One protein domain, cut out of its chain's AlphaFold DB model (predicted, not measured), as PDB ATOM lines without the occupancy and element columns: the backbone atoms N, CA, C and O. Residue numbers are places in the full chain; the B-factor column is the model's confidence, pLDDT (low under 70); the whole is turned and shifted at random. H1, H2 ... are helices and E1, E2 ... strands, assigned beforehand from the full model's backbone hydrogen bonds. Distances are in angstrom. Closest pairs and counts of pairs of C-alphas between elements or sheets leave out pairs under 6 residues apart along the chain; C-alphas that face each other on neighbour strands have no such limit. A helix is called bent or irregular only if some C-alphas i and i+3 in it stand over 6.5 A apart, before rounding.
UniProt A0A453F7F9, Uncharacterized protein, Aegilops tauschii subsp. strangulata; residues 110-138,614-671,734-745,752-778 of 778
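This is residues 110 to 138, 614 to 671, 734 to 745 and 752 to 778 of the 778 residues of an uncharacterized protein of Aegilops tauschii subsp. strangulata (UniProt A0A453F7F9). The long helix H1 runs through most of an elongated model: at one end H2, H3 and the short H4 pack together, H1 packing on H2 and H3, and H4 on H2 and H3 as well, and at the other end residues 123 to 134 of H1 run slantwise over one face of a four-stranded sheet, E3 E2 E1 E4. The printed part has 126 residues with four named helices and four named strands, in the order H1 E1 H2 H3 E2 E3 E4 H4. The sheet runs E3 E2 E1 E4 and is mixed; the class is mixed, helices and strands. The whole is compact, with a radius of gyration of the C-alphas of 16.1 A, and spans 55 by 28 by 24 A.

Find C-alpha 110 at (286.444, -85.704, 52.283); from there H1, residues 110 to 138, runs 41.9 A. After a cut come E1, residues 615 to 620, and H2, residues 622 to 643, 32.0 A long. H2 is irregular, but only just: C-alphas 639 and 642 are 6.9 A apart. H3, residues 649 to 671, runs 32.8 A from C-alpha 649 at (285.854, -92.510, 58.360). Then look for E2, residues 734 to 739, E3, residues 742 to 744, E4, residues 754 to 761, and H4, residues 766 to 774, ending at C-alpha 774 at (282.810, -70.135, 68.188).

Begin with the sheet. E1 and E4 are parallel, with N 617 and O 756 2.9 A apart, within hydrogen-bond range. E2 and E1 are antiparallel, with N 618 and O 736 at 2.9 A. E3 and E2 form an antiparallel hairpin, with N 744 and O 737 at 2.8 A. H1 is on the sheet in two layers, a helix on one face of a sheet, at a height of 7.0 A over E2 and E1, slantwise to the strands; the C-alphas of Gln 127 and Phe 736, the closest of H1 and E2, are 7.5 A apart. H2 only grazes the sheet, with residues 622 to 625. With residues 114 to 122 alone, H1 touches H2 at a steep tilt of 49 degrees, opposite ways; the closest C-alphas, of Ala 118 and His 633, are 4.8 A apart. H1 touches H3 at a shallow tilt of 21 degrees, the same way, closest at the C-alphas of Leu 121 and Ser 660, 6.4 A. H2 and H3 touch at a steep tilt of 50 degrees, closest at the C-alphas of Leu 636 and Leu 656, 6.5 A. H4 touches H2, closest at the C-alphas of Val 628 and Pro 767, 5.2 A, and H3, closest at those of Val 667 and Ile 770, 7.0 A. Every O i to N i+4 pair is within hydrogen-bond range in H1, H3 and H4; in H2 16 of 18 are.

The two C-alphas farthest apart, of Cys 646 and Thr 753, are 54.6 A apart. Three cuts leave gaps of 9.5 A between C-alphas 138 and 614, 20.7 A between 671 and 734, and 13.6 A between 745 and 752. Of the links that are printed whole, none is long. The mean pLDDT of the printed part is 76.4; among the residues under 70 are 642 to 647 and 774 to 778.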
ATOM      1  N   TRP A 110     286.648 -86.284  50.949       71.81
ATOM      2  CA  TRP A 110     286.444 -85.704  52.283       71.81
ATOM      3  C   TRP A 110     285.839 -84.298  52.237       71.81
ATOM      4  O   TRP A 110     285.067 -83.923  53.117       71.81
ATOM      5  N   ASP A 111     286.159 -83.529  51.196       76.56
ATOM      6  CA  ASP A 111     285.603 -82.193  51.010       76.56
ATOM      7  C   ASP A 111     284.136 -82.250  50.524       76.56
ATOM      8  O   ASP A 111     283.364 -81.351  50.840       76.56
ATOM      9  N   GLU A 112     283.688 -83.315  49.848       80.50
ATOM     10  CA  GLU A 112     282.271 -83.545  49.503       80.50
ATOM     11  C   GLU A 112     281.436 -83.968  50.724       80.50
ATOM     12  O   GLU A 112     280.345 -83.435  50.943       80.50
ATOM     13  N   VAL A 113     281.985 -84.840  51.581       79.69
ATOM     14  CA  VAL A 113     281.397 -85.177  52.893       79.69
ATOM     15  C   VAL A 113     281.247 -83.916  53.748       79.69
ATOM     16  O   VAL A 113     280.187 -83.670  54.328       79.69
ATOM     17  N   LEU A 114     282.283 -83.073  53.787       84.19
ATOM     18  CA  LEU A 114     282.286 -81.843  54.576       84.19
ATOM     19  C   LEU A 114     281.330 -80.779  54.014       84.19
ATOM     20  O   LEU A 114     280.619 -80.143  54.792       84.19
ATOM     21  N   ASN A 115     281.234 -80.630  52.688       82.69
ATOM     22  CA  ASN A 115     280.217 -79.785  52.049       82.69
ATOM     23  C   ASN A 115     278.792 -80.273  52.360       82.69
ATOM     24  O   ASN A 115     277.932 -79.468  52.713       82.69
ATOM     25  N   SER A 116     278.548 -81.585  52.295       81.81
ATOM     26  CA  SER A 116     277.241 -82.187  52.598       81.81
ATOM     27  C   SER A 116     276.840 -81.984  54.065       81.81
ATOM     28  O   SER A 116     275.701 -81.621  54.364       81.81
ATOM     29  N   CYS A 117     277.796 -82.145  54.987       83.69
ATOM     30  CA  CYS A 117     277.612 -81.861  56.407       83.69
ATOM     31  C   CYS A 117     277.320 -80.369  56.655       83.69
ATOM     32  O   CYS A 117     276.340 -80.038  57.321       83.69
ATOM     33  N   ALA A 118     278.099 -79.465  56.050       86.88
ATOM     34  CA  ALA A 118     277.909 -78.020  56.169       86.88
ATOM     35  C   ALA A 118     276.558 -77.535  55.615       86.88
ATOM     36  O   ALA A 118     275.937 -76.654  56.209       86.88
ATOM     37  N   LEU A 119     276.091 -78.122  54.507       86.38
ATOM     38  CA  LEU A 119     274.789 -77.833  53.904       86.38
ATOM     39  C   LEU A 119     273.637 -78.219  54.847       86.38
ATOM     40  O   LEU A 119     272.722 -77.423  55.075       86.38
ATOM     41  N   ARG A 120     273.703 -79.423  55.431       86.88
ATOM     42  CA  ARG A 120     272.710 -79.909  56.398       86.88
ATOM     43  C   ARG A 120     272.724 -79.087  57.688       86.88
ATOM     44  O   ARG A 120     271.677 -78.631  58.133       86.88
ATOM     45  N   LEU A 121     273.906 -78.809  58.235       89.00
ATOM     46  CA  LEU A 121     274.061 -77.969  59.422       89.00
ATOM     47  C   LEU A 121     273.491 -76.559  59.197       89.00
ATOM     48  O   LEU A 121     272.804 -76.033  60.070       89.00
ATOM     49  N   SER A 122     273.688 -75.964  58.012       87.81
ATOM     50  CA  SER A 122     273.107 -74.653  57.700       87.81
ATOM     51  C   SER A 122     271.591 -74.682  57.508       87.81
ATOM     52  O   SER A 122     270.932 -73.699  57.841       87.81
ATOM     53  N   HIS A 123     271.024 -75.789  57.015       88.31
ATOM     54  CA  HIS A 123     269.574 -76.000  57.007       88.31
ATOM     55  C   HIS A 123     269.019 -76.006  58.440       88.31
ATOM     56  O   HIS A 123     268.140 -75.207  58.763       88.31
ATOM     57  N   ASP A 124     269.586 -76.837  59.314       87.56
ATOM     58  CA  ASP A 124     269.076 -77.065  60.670       87.56
ATOM     59  C   ASP A 124     269.231 -75.815  61.565       87.56
ATOM     60  O   ASP A 124     268.326 -75.468  62.329       87.56
ATOM     61  N   LEU A 125     270.322 -75.054  61.397       87.56
ATOM     62  CA  LEU A 125     270.522 -73.745  62.035       87.56
ATOM     63  C   LEU A 125     269.460 -72.712  61.623       87.56
ATOM     64  O   LEU A 125     268.956 -71.969  62.468       87.56
ATOM     65  N   ILE A 126     269.109 -72.657  60.335       86.69
ATOM     66  CA  ILE A 126     268.083 -71.735  59.833       86.69
ATOM     67  C   ILE A 126     266.689 -72.209  60.262       86.69
ATOM     68  O   ILE A 126     265.867 -71.375  60.637       86.69
ATOM     69  N   GLN A 127     266.436 -73.520  60.307       87.38
ATOM     70  CA  GLN A 127     265.185 -74.083  60.816       87.38
ATOM     71  C   GLN A 127     264.945 -73.691  62.281       87.38
ATOM     72  O   GLN A 127     263.862 -73.208  62.608       87.38
ATOM     73  N   HIS A 128     265.952 -73.823  63.155       85.31
ATOM     74  CA  HIS A 128     265.861 -73.354  64.546       85.31
ATOM     75  C   HIS A 128     265.613 -71.841  64.642       85.31
ATOM     76  O   HIS A 128     264.822 -71.396  65.473       85.31
ATOM     77  N   HIS A 129     266.242 -71.043  63.774       83.12
ATOM     78  CA  HIS A 129     266.016 -69.600  63.739       83.12
ATOM     79  C   HIS A 129     264.581 -69.239  63.316       83.12
ATOM     80  O   HIS A 129     263.957 -68.364  63.912       83.12
ATOM     81  N   VAL A 130     264.036 -69.932  62.311       82.44
ATOM     82  CA  VAL A 130     262.655 -69.747  61.847       82.44
ATOM     83  C   VAL A 130     261.646 -70.207  62.900       82.44
ATOM     84  O   VAL A 130     260.678 -69.491  63.142       82.44
ATOM     85  N   GLN A 131     261.891 -71.340  63.566       83.06
ATOM     86  CA  GLN A 131     261.072 -71.832  64.678       83.06
ATOM     87  C   GLN A 131     260.953 -70.768  65.782       83.06
ATOM     88  O   GLN A 131     259.847 -70.374  66.132       83.06
ATOM     89  N   LEU A 132     262.079 -70.192  66.229       79.62
ATOM     90  CA  LEU A 132     262.082 -69.107  67.218       79.62
ATOM     91  C   LEU A 132     261.262 -67.885  66.771       79.62
ATOM     92  O   LEU A 132     260.562 -67.277  67.581       79.62
ATOM     93  N   LEU A 133     261.363 -67.494  65.496       76.44
ATOM     94  CA  LEU A 133     260.591 -66.375  64.947       76.44
ATOM     95  C   LEU A 133     259.091 -66.693  64.879       76.44
ATOM     96  O   LEU A 133     258.281 -65.802  65.126       76.44
ATOM     97  N   HIS A 134     258.723 -67.942  64.584       77.88
ATOM     98  CA  HIS A 134     257.343 -68.421  64.614       77.88
ATOM     99  C   HIS A 134     256.784 -68.395  66.043       77.88
ATOM    100  O   HIS A 134     255.768 -67.749  66.295       77.88
ATOM    101  N   ASP A 135     257.499 -68.989  66.998       72.44
ATOM    102  CA  ASP A 135     257.084 -69.056  68.400       72.44
ATOM    103  C   ASP A 135     256.971 -67.658  69.026       72.44
ATOM    104  O   ASP A 135     255.969 -67.340  69.665       72.44
ATOM    105  N   ARG A 136     257.938 -66.767  68.763       71.00
ATOM    106  CA  ARG A 136     257.894 -65.365  69.216       71.00
ATOM    107  C   ARG A 136     256.713 -64.590  68.621       71.00
ATOM    108  O   ARG A 136     256.191 -63.702  69.294       71.00
ATOM    109  N   ALA A 137     256.302 -64.896  67.389       68.12
ATOM    110  CA  ALA A 137     255.198 -64.217  66.709       68.12
ATOM    111  C   ALA A 137     253.806 -64.759  67.088       68.12
ATOM    112  O   ALA A 137     252.832 -64.013  66.990       68.12
ATOM    113  N   HIS A 138     253.696 -66.026  67.507       68.44
ATOM    114  CA  HIS A 138     252.400 -66.699  67.673       68.44
ATOM    115  C   HIS A 138     252.090 -67.205  69.088       68.44
ATOM    116  O   HIS A 138     250.913 -67.254  69.440       68.44
ATOM    117  N   SER A 614     246.055 -71.500  60.917       64.25
ATOM    118  CA  SER A 614     247.136 -70.535  60.728       64.25
ATOM    119  C   SER A 614     248.327 -71.187  60.029       64.25
ATOM    120  O   SER A 614     249.208 -71.799  60.633       64.25
ATOM    121  N   SER A 615     248.328 -71.069  58.704       73.75
ATOM    122  CA  SER A 615     249.360 -71.618  57.828       73.75
ATOM    123  C   SER A 615     250.382 -70.522  57.520       73.75
ATOM    124  O   SER A 615     250.030 -69.528  56.892       73.75
ATOM    125  N   CYS A 616     251.622 -70.645  57.985       78.94
ATOM    126  CA  CYS A 616     252.643 -69.601  57.870       78.94
ATOM    127  C   CYS A 616     253.811 -70.080  57.002       78.94
ATOM    128  O   CYS A 616     254.297 -71.191  57.175       78.94
ATOM    129  N   LEU A 617     254.272 -69.249  56.068       79.25
ATOM    130  CA  LEU A 617     255.396 -69.556  55.181       79.25
ATOM    131  C   LEU A 617     256.575 -68.627  55.481       79.25
ATOM    132  O   LEU A 617     256.398 -67.413  55.552       79.25
ATOM    133  N   TYR A 618     257.776 -69.186  55.590       80.56
ATOM    134  CA  TYR A 618     259.031 -68.442  55.702       80.56
ATOM    135  C   TYR A 618     259.962 -68.875  54.576       80.56
ATOM    136  O   TYR A 618     260.064 -70.065  54.299       80.56
ATOM    137  N   GLU A 619     260.651 -67.935  53.938       79.00
ATOM    138  CA  GLU A 619     261.543 -68.207  52.811       79.00
ATOM    139  C   GLU A 619     262.834 -67.394  52.967       79.00
ATOM    140  O   GLU A 619     262.831 -66.161  52.988       79.00
ATOM    141  N   CYS A 620     263.950 -68.100  53.124       80.06
ATOM    142  CA  CYS A 620     265.286 -67.532  53.233       80.06
ATOM    143  C   CYS A 620     265.881 -67.324  51.835       80.06
ATOM    144  O   CYS A 620     265.865 -68.230  50.994       80.06
ATOM    145  N   CYS A 621     266.452 -66.142  51.586       78.94
ATOM    146  CA  CYS A 621     267.109 -65.864  50.313       78.94
ATOM    147  C   CYS A 621     268.420 -66.664  50.168       78.94
ATOM    148  O   CYS A 621     269.152 -66.893  51.136       78.94
ATOM    149  N   SER A 622     268.758 -67.045  48.933       78.25
ATOM    150  CA  SER A 622     269.936 -67.871  48.633       78.25
ATOM    151  C   SER A 622     271.263 -67.227  49.065       78.25
ATOM    152  O   SER A 622     272.185 -67.937  49.463       78.25
ATOM    153  N   SER A 623     271.359 -65.891  49.074       78.00
ATOM    154  CA  SER A 623     272.525 -65.152  49.583       78.00
ATOM    155  C   SER A 623     272.722 -65.308  51.097       78.00
ATOM    156  O   SER A 623     273.839 -65.570  51.543       78.00
ATOM    157  N   CYS A 624     271.648 -65.217  51.893       81.31
ATOM    158  CA  CYS A 624     271.710 -65.462  53.337       81.31
ATOM    159  C   CYS A 624     271.986 -66.942  53.643       81.31
ATOM    160  O   CYS A 624     272.838 -67.237  54.481       81.31
ATOM    161  N   PHE A 625     271.343 -67.871  52.923       84.50
ATOM    162  CA  PHE A 625     271.632 -69.304  53.036       84.50
ATOM    163  C   PHE A 625     273.116 -69.605  52.764       84.50
ATOM    164  O   PHE A 625     273.781 -70.245  53.578       84.50
ATOM    165  N   ARG A 626     273.677 -69.054  51.678       83.56
ATOM    166  CA  ARG A 626     275.101 -69.184  51.325       83.56
ATOM    167  C   ARG A 626     276.032 -68.623  52.403       83.56
ATOM    168  O   ARG A 626     277.087 -69.202  52.635       83.56
ATOM    169  N   ALA A 627     275.659 -67.531  53.073       84.19
ATOM    170  CA  ALA A 627     276.452 -66.966  54.164       84.19
ATOM    171  C   ALA A 627     276.500 -67.895  55.394       84.19
ATOM    172  O   ALA A 627     277.579 -68.118  55.944       84.19
ATOM    173  N   VAL A 628     275.365 -68.488  55.791       86.19
ATOM    174  CA  VAL A 628     275.309 -69.468  56.897       86.19
ATOM    175  C   VAL A 628     276.028 -70.765  56.514       86.19
ATOM    176  O   VAL A 628     276.815 -71.284  57.304       86.19
ATOM    177  N   SER A 629     275.816 -71.260  55.290       87.19
ATOM    178  CA  SER A 629     276.491 -72.449  54.754       87.19
ATOM    179  C   SER A 629     278.009 -72.276  54.723       87.19
ATOM    180  O   SER A 629     278.724 -73.153  55.204       87.19
ATOM    181  N   LYS A 630     278.513 -71.113  54.280       87.50
ATOM    182  CA  LYS A 630     279.951 -70.820  54.306       87.50
ATOM    183  C   LYS A 630     280.515 -70.841  55.728       87.50
ATOM    184  O   LYS A 630     281.521 -71.498  55.954       87.50
ATOM    185  N   VAL A 631     279.884 -70.157  56.686       87.00
ATOM    186  CA  VAL A 631     280.387 -70.143  58.073       87.00
ATOM    187  C   VAL A 631     280.337 -71.546  58.693       87.00
ATOM    188  O   VAL A 631     281.289 -71.949  59.354       87.00
ATOM    189  N   SER A 632     279.293 -72.329  58.405       87.62
ATOM    190  CA  SER A 632     279.191 -73.738  58.827       87.62
ATOM    191  C   SER A 632     280.323 -74.590  58.233       87.62
ATOM    192  O   SER A 632     280.980 -75.336  58.956       87.62
ATOM    193  N   HIS A 633     280.608 -74.432  56.936       89.44
ATOM    194  CA  HIS A 633     281.723 -75.087  56.250       89.44
ATOM    195  C   HIS A 633     283.077 -74.678  56.844       89.44
ATOM    196  O   HIS A 633     283.904 -75.540  57.122       89.44
ATOM    197  N   ASP A 634     283.312 -73.385  57.074       87.38
ATOM    198  CA  ASP A 634     284.579 -72.886  57.616       87.38
ATOM    199  C   ASP A 634     284.823 -73.402  59.049       87.38
ATOM    200  O   ASP A 634     285.953 -73.762  59.383       87.38
ATOM    201  N   ILE A 635     283.777 -73.534  59.877       85.88
ATOM    202  CA  ILE A 635     283.855 -74.147  61.216       85.88
ATOM    203  C   ILE A 635     284.212 -75.638  61.126       85.88
ATOM    204  O   ILE A 635     285.207 -76.060  61.718       85.88
ATOM    205  N   LEU A 636     283.462 -76.424  60.345       86.75
ATOM    206  CA  LEU A 636     283.705 -77.866  60.182       86.75
ATOM    207  C   LEU A 636     285.076 -78.147  59.538       86.75
ATOM    208  O   LEU A 636     285.794 -79.064  59.941       86.75
ATOM    209  N   SER A 637     285.484 -77.324  58.569       85.81
ATOM    210  CA  SER A 637     286.801 -77.402  57.931       85.81
ATOM    211  C   SER A 637     287.918 -77.133  58.939       85.81
ATOM    212  O   SER A 637     288.913 -77.853  58.948       85.81
ATOM    213  N   ASN A 638     287.744 -76.162  59.841       84.25
ATOM    214  CA  ASN A 638     288.712 -75.878  60.899       84.25
ATOM    215  C   ASN A 638     288.765 -76.962  61.992       84.25
ATOM    216  O   ASN A 638     289.846 -77.172  62.535       84.25
ATOM    217  N   SER A 639     287.674 -77.687  62.284       79.31
ATOM    218  CA  SER A 639     287.717 -78.824  63.223       79.31
ATOM    219  C   SER A 639     288.354 -80.086  62.624       79.31
ATOM    220  O   SER A 639     288.993 -80.841  63.348       79.31
ATOM    221  N   VAL A 640     288.228 -80.312  61.309       77.94
ATOM    222  CA  VAL A 640     288.815 -81.482  60.618       77.94
ATOM    223  C   VAL A 640     290.265 -81.237  60.162       77.94
ATOM    224  O   VAL A 640     291.085 -82.157  60.175       77.94
ATOM    225  N   ARG A 641     290.624 -79.998  59.784       73.38
ATOM    226  CA  ARG A 641     291.955 -79.627  59.254       73.38
ATOM    227  C   ARG A 641     293.158 -80.114  60.086       73.38
ATOM    228  O   ARG A 641     294.115 -80.537  59.439       73.38
ATOM    229  N   PRO A 642     293.167 -80.086  61.437       61.00
ATOM    230  CA  PRO A 642     294.335 -80.497  62.224       61.00
ATOM    231  C   PRO A 642     294.764 -81.954  62.007       61.00
ATOM    232  O   PRO A 642     295.954 -82.244  62.060       61.00
ATOM    233  N   ASN A 643     293.812 -82.851  61.720       59.25
ATOM    234  CA  ASN A 643     294.030 -84.300  61.771       59.25
ATOM    235  C   ASN A 643     293.921 -85.001  60.400       59.25
ATOM    236  O   ASN A 643     294.009 -86.225  60.347       59.25
ATOM    237  N   LYS A 644     293.771 -84.263  59.283       61.59
ATOM    238  CA  LYS A 644     293.475 -84.791  57.922       61.59
ATOM    239  C   LYS A 644     294.382 -85.931  57.395       61.59
ATOM    240  O   LYS A 644     294.035 -86.532  56.383       61.59
ATOM    241  N   HIS A 645     295.514 -86.230  58.034       55.69
ATOM    242  CA  HIS A 645     296.439 -87.306  57.649       55.69
ATOM    243  C   HIS A 645     296.358 -88.575  58.523       55.69
ATOM    244  O   HIS A 645     297.089 -89.526  58.254       55.69
ATOM    245  N   CYS A 646     295.512 -88.602  59.561       56.19
ATOM    246  CA  CYS A 646     295.434 -89.713  60.523       56.19
ATOM    247  C   CYS A 646     294.001 -90.128  60.923       56.19
ATOM    248  O   CYS A 646     293.859 -90.988  61.784       56.19
ATOM    249  N   LEU A 647     292.957 -89.524  60.342       65.81
ATOM    250  CA  LEU A 647     291.555 -89.854  60.642       65.81
ATOM    251  C   LEU A 647     291.066 -91.066  59.837       65.81
ATOM    252  O   LEU A 647     291.306 -91.152  58.632       65.81
ATOM    253  N   THR A 648     290.301 -91.943  60.486       70.75
ATOM    254  CA  THR A 648     289.400 -92.895  59.820       70.75
ATOM    255  C   THR A 648     288.085 -92.218  59.398       70.75
ATOM    256  O   THR A 648     287.834 -91.047  59.702       70.75
ATOM    257  N   VAL A 649     287.221 -92.958  58.690       68.06
ATOM    258  CA  VAL A 649     285.854 -92.510  58.360       68.06
ATOM    259  C   VAL A 649     285.045 -92.254  59.634       68.06
ATOM    260  O   VAL A 649     284.363 -91.234  59.724       68.06
ATOM    261  N   ASP A 650     285.177 -93.132  60.631       69.50
ATOM    262  CA  ASP A 650     284.476 -93.038  61.910       69.50
ATOM    263  C   ASP A 650     284.954 -91.827  62.730       69.50
ATOM    264  O   ASP A 650     284.132 -91.032  63.187       69.50
ATOM    265  N   ASP A 651     286.272 -91.588  62.818       73.62
ATOM    266  CA  ASP A 651     286.809 -90.400  63.505       73.62
ATOM    267  C   ASP A 651     286.293 -89.094  62.873       73.62
ATOM    268  O   ASP A 651     285.959 -88.132  63.571       73.62
ATOM    269  N   MET A 652     286.213 -89.036  61.536       74.94
ATOM    270  CA  MET A 652     285.683 -87.861  60.843       74.94
ATOM    271  C   MET A 652     284.166 -87.720  61.030       74.94
ATOM    272  O   MET A 652     283.692 -86.595  61.210       74.94
ATOM    273  N   HIS A 653     283.408 -88.819  61.045       80.88
ATOM    274  CA  HIS A 653     281.983 -88.803  61.378       80.88
ATOM    275  C   HIS A 653     281.741 -88.243  62.787       80.88
ATOM    276  O   HIS A 653     280.877 -87.377  62.964       80.88
ATOM    277  N   ASP A 654     282.525 -88.669  63.775       81.19
ATOM    278  CA  ASP A 654     282.363 -88.253  65.168       81.19
ATOM    279  C   ASP A 654     282.806 -86.803  65.401       81.19
ATOM    280  O   ASP A 654     282.106 -86.054  66.090       81.19
ATOM    281  N   ILE A 655     283.887 -86.344  64.755       81.94
ATOM    282  CA  ILE A 655     284.284 -84.924  64.760       81.94
ATOM    283  C   ILE A 655     283.184 -84.049  64.143       81.94
ATOM    284  O   ILE A 655     282.788 -83.048  64.746       81.94
ATOM    285  N   LEU A 656     282.664 -84.414  62.964       85.81
ATOM    286  CA  LEU A 656     281.610 -83.650  62.286       85.81
ATOM    287  C   LEU A 656     280.301 -83.647  63.090       85.81
ATOM    288  O   LEU A 656     279.665 -82.597  63.221       85.81
ATOM    289  N   SER A 657     279.922 -84.786  63.672       85.44
ATOM    290  CA  SER A 657     278.718 -84.934  64.499       85.44
ATOM    291  C   SER A 657     278.817 -84.129  65.793       85.44
ATOM    292  O   SER A 657     277.919 -83.346  66.102       85.44
ATOM    293  N   SER A 658     279.932 -84.250  66.518       84.50
ATOM    294  CA  SER A 658     280.203 -83.484  67.739       84.50
ATOM    295  C   SER A 658     280.222 -81.978  67.467       84.50
ATOM    296  O   SER A 658     279.565 -81.211  68.172       84.50
ATOM    297  N   CYS A 659     280.903 -81.537  66.406       84.94
ATOM    298  CA  CYS A 659     280.964 -80.126  66.020       84.94
ATOM    299  C   CYS A 659     279.570 -79.574  65.658       84.94
ATOM    300  O   CYS A 659     279.165 -78.527  66.167       84.94
ATOM    301  N   SER A 660     278.787 -80.324  64.874       86.38
ATOM    302  CA  SER A 660     277.415 -79.961  64.488       86.38
ATOM    303  C   SER A 660     276.470 -79.856  65.691       86.38
ATOM    304  O   SER A 660     275.753 -78.864  65.834       86.38
ATOM    305  N   LEU A 661     276.489 -80.850  66.586       86.75
ATOM    306  CA  LEU A 661     275.659 -80.873  67.795       86.75
ATOM    307  C   LEU A 661     276.023 -79.737  68.756       86.75
ATOM    308  O   LEU A 661     275.129 -79.053  69.257       86.75
ATOM    309  N   ASN A 662     277.317 -79.484  68.972       85.75
ATOM    310  CA  ASN A 662     277.779 -78.376  69.806       85.75
ATOM    311  C   ASN A 662     277.372 -77.016  69.224       85.75
ATOM    312  O   ASN A 662     276.955 -76.135  69.980       85.75
ATOM    313  N   LEU A 663     277.420 -76.842  67.899       85.94
ATOM    314  CA  LEU A 663     277.004 -75.597  67.256       85.94
ATOM    315  C   LEU A 663     275.491 -75.361  67.391       85.94
ATOM    316  O   LEU A 663     275.076 -74.290  67.838       85.94
ATOM    317  N   LEU A 664     274.672 -76.376  67.090       85.62
ATOM    318  CA  LEU A 664     273.214 -76.320  67.243       85.62
ATOM    319  C   LEU A 664     272.802 -76.063  68.701       85.62
ATOM    320  O   LEU A 664     271.953 -75.207  68.955       85.62
ATOM    321  N   ALA A 665     273.433 -76.738  69.666       83.50
ATOM    322  CA  ALA A 665     273.166 -76.545  71.090       83.50
ATOM    323  C   ALA A 665     273.591 -75.154  71.589       83.50
ATOM    324  O   ALA A 665     272.912 -74.568  72.432       83.50
ATOM    325  N   THR A 666     274.690 -74.598  71.072       81.38
ATOM    326  CA  THR A 666     275.187 -73.271  71.469       81.38
ATOM    327  C   THR A 666     274.323 -72.149  70.891       81.38
ATOM    328  O   THR A 666     273.958 -71.224  71.617       81.38
ATOM    329  N   VAL A 667     273.903 -72.261  69.626       81.38
ATOM    330  CA  VAL A 667     272.943 -71.329  69.007       81.38
ATOM    331  C   VAL A 667     271.563 -71.433  69.672       81.38
ATOM    332  O   VAL A 667     270.946 -70.405  69.949       81.38
ATOM    333  N   GLY A 668     271.117 -72.643  70.028       79.56
ATOM    334  CA  GLY A 668     269.907 -72.861  70.828       79.56
ATOM    335  C   GLY A 668     269.968 -72.163  72.191       79.56
ATOM    336  O   GLY A 668     269.095 -71.360  72.506       79.56
ATOM    337  N   LYS A 669     271.045 -72.374  72.963       80.62
ATOM    338  CA  LYS A 669     271.279 -71.685  74.248       80.62
ATOM    339  C   LYS A 669     271.305 -70.161  74.102       80.62
ATOM    340  O   LYS A 669     270.721 -69.466  74.933       80.62
ATOM    341  N   TRP A 670     271.944 -69.633  73.054       77.62
ATOM    342  CA  TRP A 670     271.950 -68.195  72.768       77.62
ATOM    343  C   TRP A 670     270.526 -67.669  72.546       77.62
ATOM    344  O   TRP A 670     270.119 -66.700  73.189       77.62
ATOM    345  N   HIS A 671     269.735 -68.358  71.720       70.94
ATOM    346  CA  HIS A 671     268.333 -68.025  71.486       70.94
ATOM    347  C   HIS A 671     267.475 -68.083  72.761       70.94
ATOM    348  O   HIS A 671     266.713 -67.145  73.000       70.94
ATOM    349  N   LEU A 734     265.435 -71.396  50.452       77.31
ATOM    350  CA  LEU A 734     265.111 -72.369  51.495       77.31
ATOM    351  C   LEU A 734     263.820 -71.945  52.197       77.31
ATOM    352  O   LEU A 734     263.804 -70.908  52.864       77.31
ATOM    353  N   SER A 735     262.752 -72.733  52.047       79.00
ATOM    354  CA  SER A 735     261.433 -72.408  52.603       79.00
ATOM    355  C   SER A 735     260.971 -73.385  53.685       79.00
ATOM    356  O   SER A 735     261.217 -74.586  53.600       79.00
ATOM    357  N   PHE A 736     260.256 -72.853  54.673       81.19
ATOM    358  CA  PHE A 736     259.689 -73.578  55.805       81.19
ATOM    359  C   PHE A 736     258.198 -73.271  55.891       81.19
ATOM    360  O   PHE A 736     257.800 -72.105  55.988       81.19
ATOM    361  N   PHE A 737     257.371 -74.313  55.861       80.81
ATOM    362  CA  PHE A 737     255.920 -74.191  55.919       80.81
ATOM    363  C   PHE A 737     255.401 -74.678  57.271       80.81
ATOM    364  O   PHE A 737     255.513 -75.851  57.606       80.81
ATOM    365  N   PHE A 738     254.821 -73.773  58.047       76.75
ATOM    366  CA  PHE A 738     254.143 -74.061  59.303       76.75
ATOM    367  C   PHE A 738     252.641 -74.145  59.075       76.75
ATOM    368  O   PHE A 738     252.071 -73.369  58.308       76.75
ATOM    369  N   LYS A 739     251.973 -75.051  59.781       77.88
ATOM    370  CA  LYS A 739     250.519 -75.183  59.763       77.88
ATOM    371  C   LYS A 739     250.015 -75.540  61.146       77.88
ATOM    372  O   LYS A 739     250.425 -76.556  61.699       77.88
ATOM    373  N   ASP A 740     249.120 -74.713  61.681       68.88
ATOM    374  CA  ASP A 740     248.526 -74.915  63.007       68.88
ATOM    375  C   ASP A 740     249.621 -75.084  64.100       68.88
ATOM    376  O   ASP A 740     249.512 -75.928  64.987       68.88
ATOM    377  N   GLY A 741     250.717 -74.315  63.981       64.94
ATOM    378  CA  GLY A 741     251.903 -74.349  64.855       64.94
ATOM    379  C   GLY A 741     252.974 -75.400  64.512       64.94
ATOM    380  O   GLY A 741     254.058 -75.377  65.086       64.94
ATOM    381  N   VAL A 742     252.715 -76.317  63.572       69.94
ATOM    382  CA  VAL A 742     253.606 -77.454  63.266       69.94
ATOM    383  C   VAL A 742     254.358 -77.240  61.951       69.94
ATOM    384  O   VAL A 742     253.736 -76.952  60.929       69.94
ATOM    385  N   LEU A 743     255.682 -77.435  61.948       76.44
ATOM    386  CA  LEU A 743     256.492 -77.471  60.722       76.44
ATOM    387  C   LEU A 743     256.113 -78.689  59.859       76.44
ATOM    388  O   LEU A 743     256.120 -79.829  60.324       76.44
ATOM    389  N   MET A 744     255.808 -78.441  58.588       72.56
ATOM    390  CA  MET A 744     255.322 -79.410  57.608       72.56
ATOM    391  C   MET A 744     256.282 -79.524  56.408       72.56
ATOM    392  O   MET A 744     256.889 -78.524  56.017       72.56
ATOM    393  N   PRO A 745     256.380 -80.705  55.762       60.28
ATOM    394  CA  PRO A 745     257.039 -80.850  54.463       60.28
ATOM    395  C   PRO A 745     256.436 -79.932  53.389       60.28
ATOM    396  O   PRO A 745     255.261 -79.568  53.459       60.28
ATOM    397  N   THR A 752     245.744 -73.811  50.236       56.19
ATOM    398  CA  THR A 752     246.017 -73.355  51.610       56.19
ATOM    399  C   THR A 752     246.069 -71.824  51.699       56.19
ATOM    400  O   THR A 752     246.939 -71.179  51.121       56.19
ATOM    401  N   THR A 753     245.137 -71.224  52.445       59.75
ATOM    402  CA  THR A 753     245.166 -69.790  52.782       59.75
ATOM    403  C   THR A 753     246.265 -69.515  53.805       59.75
ATOM    404  O   THR A 753     246.171 -69.981  54.944       59.75
ATOM    405  N   LEU A 754     247.295 -68.759  53.419       66.19
ATOM    406  CA  LEU A 754     248.367 -68.377  54.336       66.19
ATOM    407  C   LEU A 754     247.893 -67.286  55.308       66.19
ATOM    408  O   LEU A 754     247.229 -66.333  54.912       66.19
ATOM    409  N   HIS A 755     248.264 -67.437  56.576       68.69
ATOM    410  CA  HIS A 755     248.095 -66.453  57.645       68.69
ATOM    411  C   HIS A 755     249.259 -65.451  57.672       68.69
ATOM    412  O   HIS A 755     249.038 -64.269  57.899       68.69
ATOM    413  N   CYS A 756     250.481 -65.919  57.395       70.62
ATOM    414  CA  CYS A 756     251.695 -65.104  57.307       70.62
ATOM    415  C   CYS A 756     252.603 -65.619  56.178       70.62
ATOM    416  O   CYS A 756     252.686 -66.831  55.964       70.62
ATOM    417  N   SER A 757     253.302 -64.734  55.457       72.00
ATOM    418  CA  SER A 757     254.228 -65.127  54.382       72.00
ATOM    419  C   SER A 757     255.461 -64.215  54.325       72.00
ATOM    420  O   SER A 757     255.400 -63.094  53.832       72.00
ATOM    421  N   PHE A 758     256.597 -64.707  54.819       70.44
ATOM    422  CA  PHE A 758     257.872 -63.989  54.881       70.44
ATOM    423  C   PHE A 758     258.800 -64.439  53.746       70.44
ATOM    424  O   PHE A 758     259.742 -65.200  53.967       70.44
ATOM    425  N   LYS A 759     258.527 -63.976  52.518       64.50
ATOM    426  CA  LYS A 759     259.196 -64.441  51.282       64.50
ATOM    427  C   LYS A 759     260.680 -64.056  51.135       64.50
ATOM    428  O   LYS A 759     261.346 -64.499  50.203       64.50
ATOM    429  N   ARG A 760     261.205 -63.173  51.992       62.94
ATOM    430  CA  ARG A 760     262.583 -62.644  51.895       62.94
ATOM    431  C   ARG A 760     263.263 -62.524  53.259       62.94
ATOM    432  O   ARG A 760     263.904 -61.512  53.542       62.94
ATOM    433  N   LEU A 761     263.115 -63.539  54.109       70.81
ATOM    434  CA  LEU A 761     263.647 -63.543  55.470       70.81
ATOM    435  C   LEU A 761     265.177 -63.361  55.482       70.81
ATOM    436  O   LEU A 761     265.925 -64.192  54.961       70.81
ATOM    437  N   CYS A 762     265.645 -62.286  56.118       76.38
ATOM    438  CA  CYS A 762     267.069 -62.013  56.303       76.38
ATOM    439  C   CYS A 762     267.597 -62.717  57.562       76.38
ATOM    440  O   CYS A 762     267.514 -62.172  58.659       76.38
ATOM    441  N   VAL A 763     268.222 -63.890  57.410       77.31
ATOM    442  CA  VAL A 763     269.018 -64.525  58.490       77.31
ATOM    443  C   VAL A 763     270.459 -63.995  58.539       77.31
ATOM    444  O   VAL A 763     271.373 -64.636  59.041       77.31
ATOM    445  N   CYS A 764     270.664 -62.788  58.015       73.12
ATOM    446  CA  CYS A 764     271.939 -62.091  57.868       73.12
ATOM    447  C   CYS A 764     272.680 -61.804  59.192       73.12
ATOM    448  O   CYS A 764     273.889 -61.582  59.177       73.12
ATOM    449  N   SER A 765     271.992 -61.849  60.337       72.44
ATOM    450  CA  SER A 765     272.596 -61.805  61.677       72.44
ATOM    451  C   SER A 765     273.221 -63.139  62.109       72.44
ATOM    452  O   SER A 765     274.190 -63.140  62.870       72.44
ATOM    453  N   LEU A 766     272.705 -64.268  61.611       79.00
ATOM    454  CA  LEU A 766     273.058 -65.617  62.059       79.00
ATOM    455  C   LEU A 766     274.534 -65.993  61.787       79.00
ATOM    456  O   LEU A 766     275.172 -66.512  62.699       79.00
ATOM    457  N   PRO A 767     275.150 -65.676  60.624       76.44
ATOM    458  CA  PRO A 767     276.589 -65.883  60.416       76.44
ATOM    459  C   PRO A 767     277.462 -65.130  61.432       76.44
ATOM    460  O   PRO A 767     278.509 -65.631  61.841       76.44
ATOM    461  N   GLY A 768     277.029 -63.936  61.856       72.69
ATOM    462  CA  GLY A 768     277.728 -63.120  62.848       72.69
ATOM    463  C   GLY A 768     277.644 -63.713  64.252       72.69
ATOM    464  O   GLY A 768     278.674 -63.878  64.903       72.69
ATOM    465  N   THR A 769     276.446 -64.101  64.701       74.75
ATOM    466  CA  THR A 769     276.266 -64.720  66.027       74.75
ATOM    467  C   THR A 769     276.977 -66.068  66.117       74.75
ATOM    468  O   THR A 769     277.689 -66.302  67.088       74.75
ATOM    469  N   ILE A 770     276.889 -66.905  65.077       81.00
ATOM    470  CA  ILE A 770     277.656 -68.154  64.962       81.00
ATOM    471  C   ILE A 770     279.166 -67.885  65.099       81.00
ATOM    472  O   ILE A 770     279.835 -68.534  65.901       81.00
ATOM    473  N   SER A 771     279.697 -66.902  64.364       76.25
ATOM    474  CA  SER A 771     281.131 -66.571  64.399       76.25
ATOM    475  C   SER A 771     281.589 -66.091  65.781       76.25
ATOM    476  O   SER A 771     282.674 -66.459  66.221       76.25
ATOM    477  N   MET A 772     280.765 -65.307  66.486       74.75
ATOM    478  CA  MET A 772     281.060 -64.870  67.855       74.75
ATOM    479  C   MET A 772     281.034 -66.034  68.853       74.75
ATOM    480  O   MET A 772     281.922 -66.128  69.693       74.75
ATOM    481  N   LEU A 773     280.050 -66.933  68.749       71.69
ATOM    482  CA  LEU A 773     279.883 -68.063  69.669       71.69
ATOM    483  C   LEU A 773     281.024 -69.091  69.572       71.69
ATOM    484  O   LEU A 773     281.352 -69.717  70.573       71.69
ATOM    485  N   VAL A 774     281.657 -69.233  68.402       68.44
ATOM    486  CA  VAL A 774     282.810 -70.135  68.188       68.44
ATOM    487  C   VAL A 774     284.161 -69.474  68.523       68.44
ATOM    488  O   VAL A 774     285.160 -70.167  68.694       68.44
ATOM    489  N   GLN A 775     284.217 -68.143  68.663       56.09
ATOM    490  CA  GLN A 775     285.443 -67.416  69.037       56.09
ATOM    491  C   GLN A 775     285.656 -67.268  70.554       56.09
ATOM    492  O   GLN A 775     286.666 -66.700  70.970       56.09
ATOM    493  N   ILE A 776     284.742 -67.776  71.385       37.69
ATOM    494  CA  ILE A 776     284.911 -67.821  72.841       37.69
ATOM    495  C   ILE A 776     285.669 -69.113  73.197       37.69
ATOM    496  O   ILE A 776     285.100 -70.192  73.033       37.69
ATOM    497  N   PRO A 777     286.928 -69.051  73.679       33.97
ATOM    498  CA  PRO A 777     287.590 -70.226  74.231       33.97
ATOM    499  C   PRO A 777     286.894 -70.654  75.532       33.97
ATOM    500  O   PRO A 777     286.517 -69.804  76.342       33.97
ATOM    501  N   SER A 778     286.732 -71.967  75.701       30.95
ATOM    502  CA  SER A 778     286.186 -72.632  76.893       30.95
ATOM    503  C   SER A 778     287.148 -72.605  78.078       30.95
ATOM    504  O   SER A 778     288.311 -73.010  77.842       30.95
TER     505      SER A 778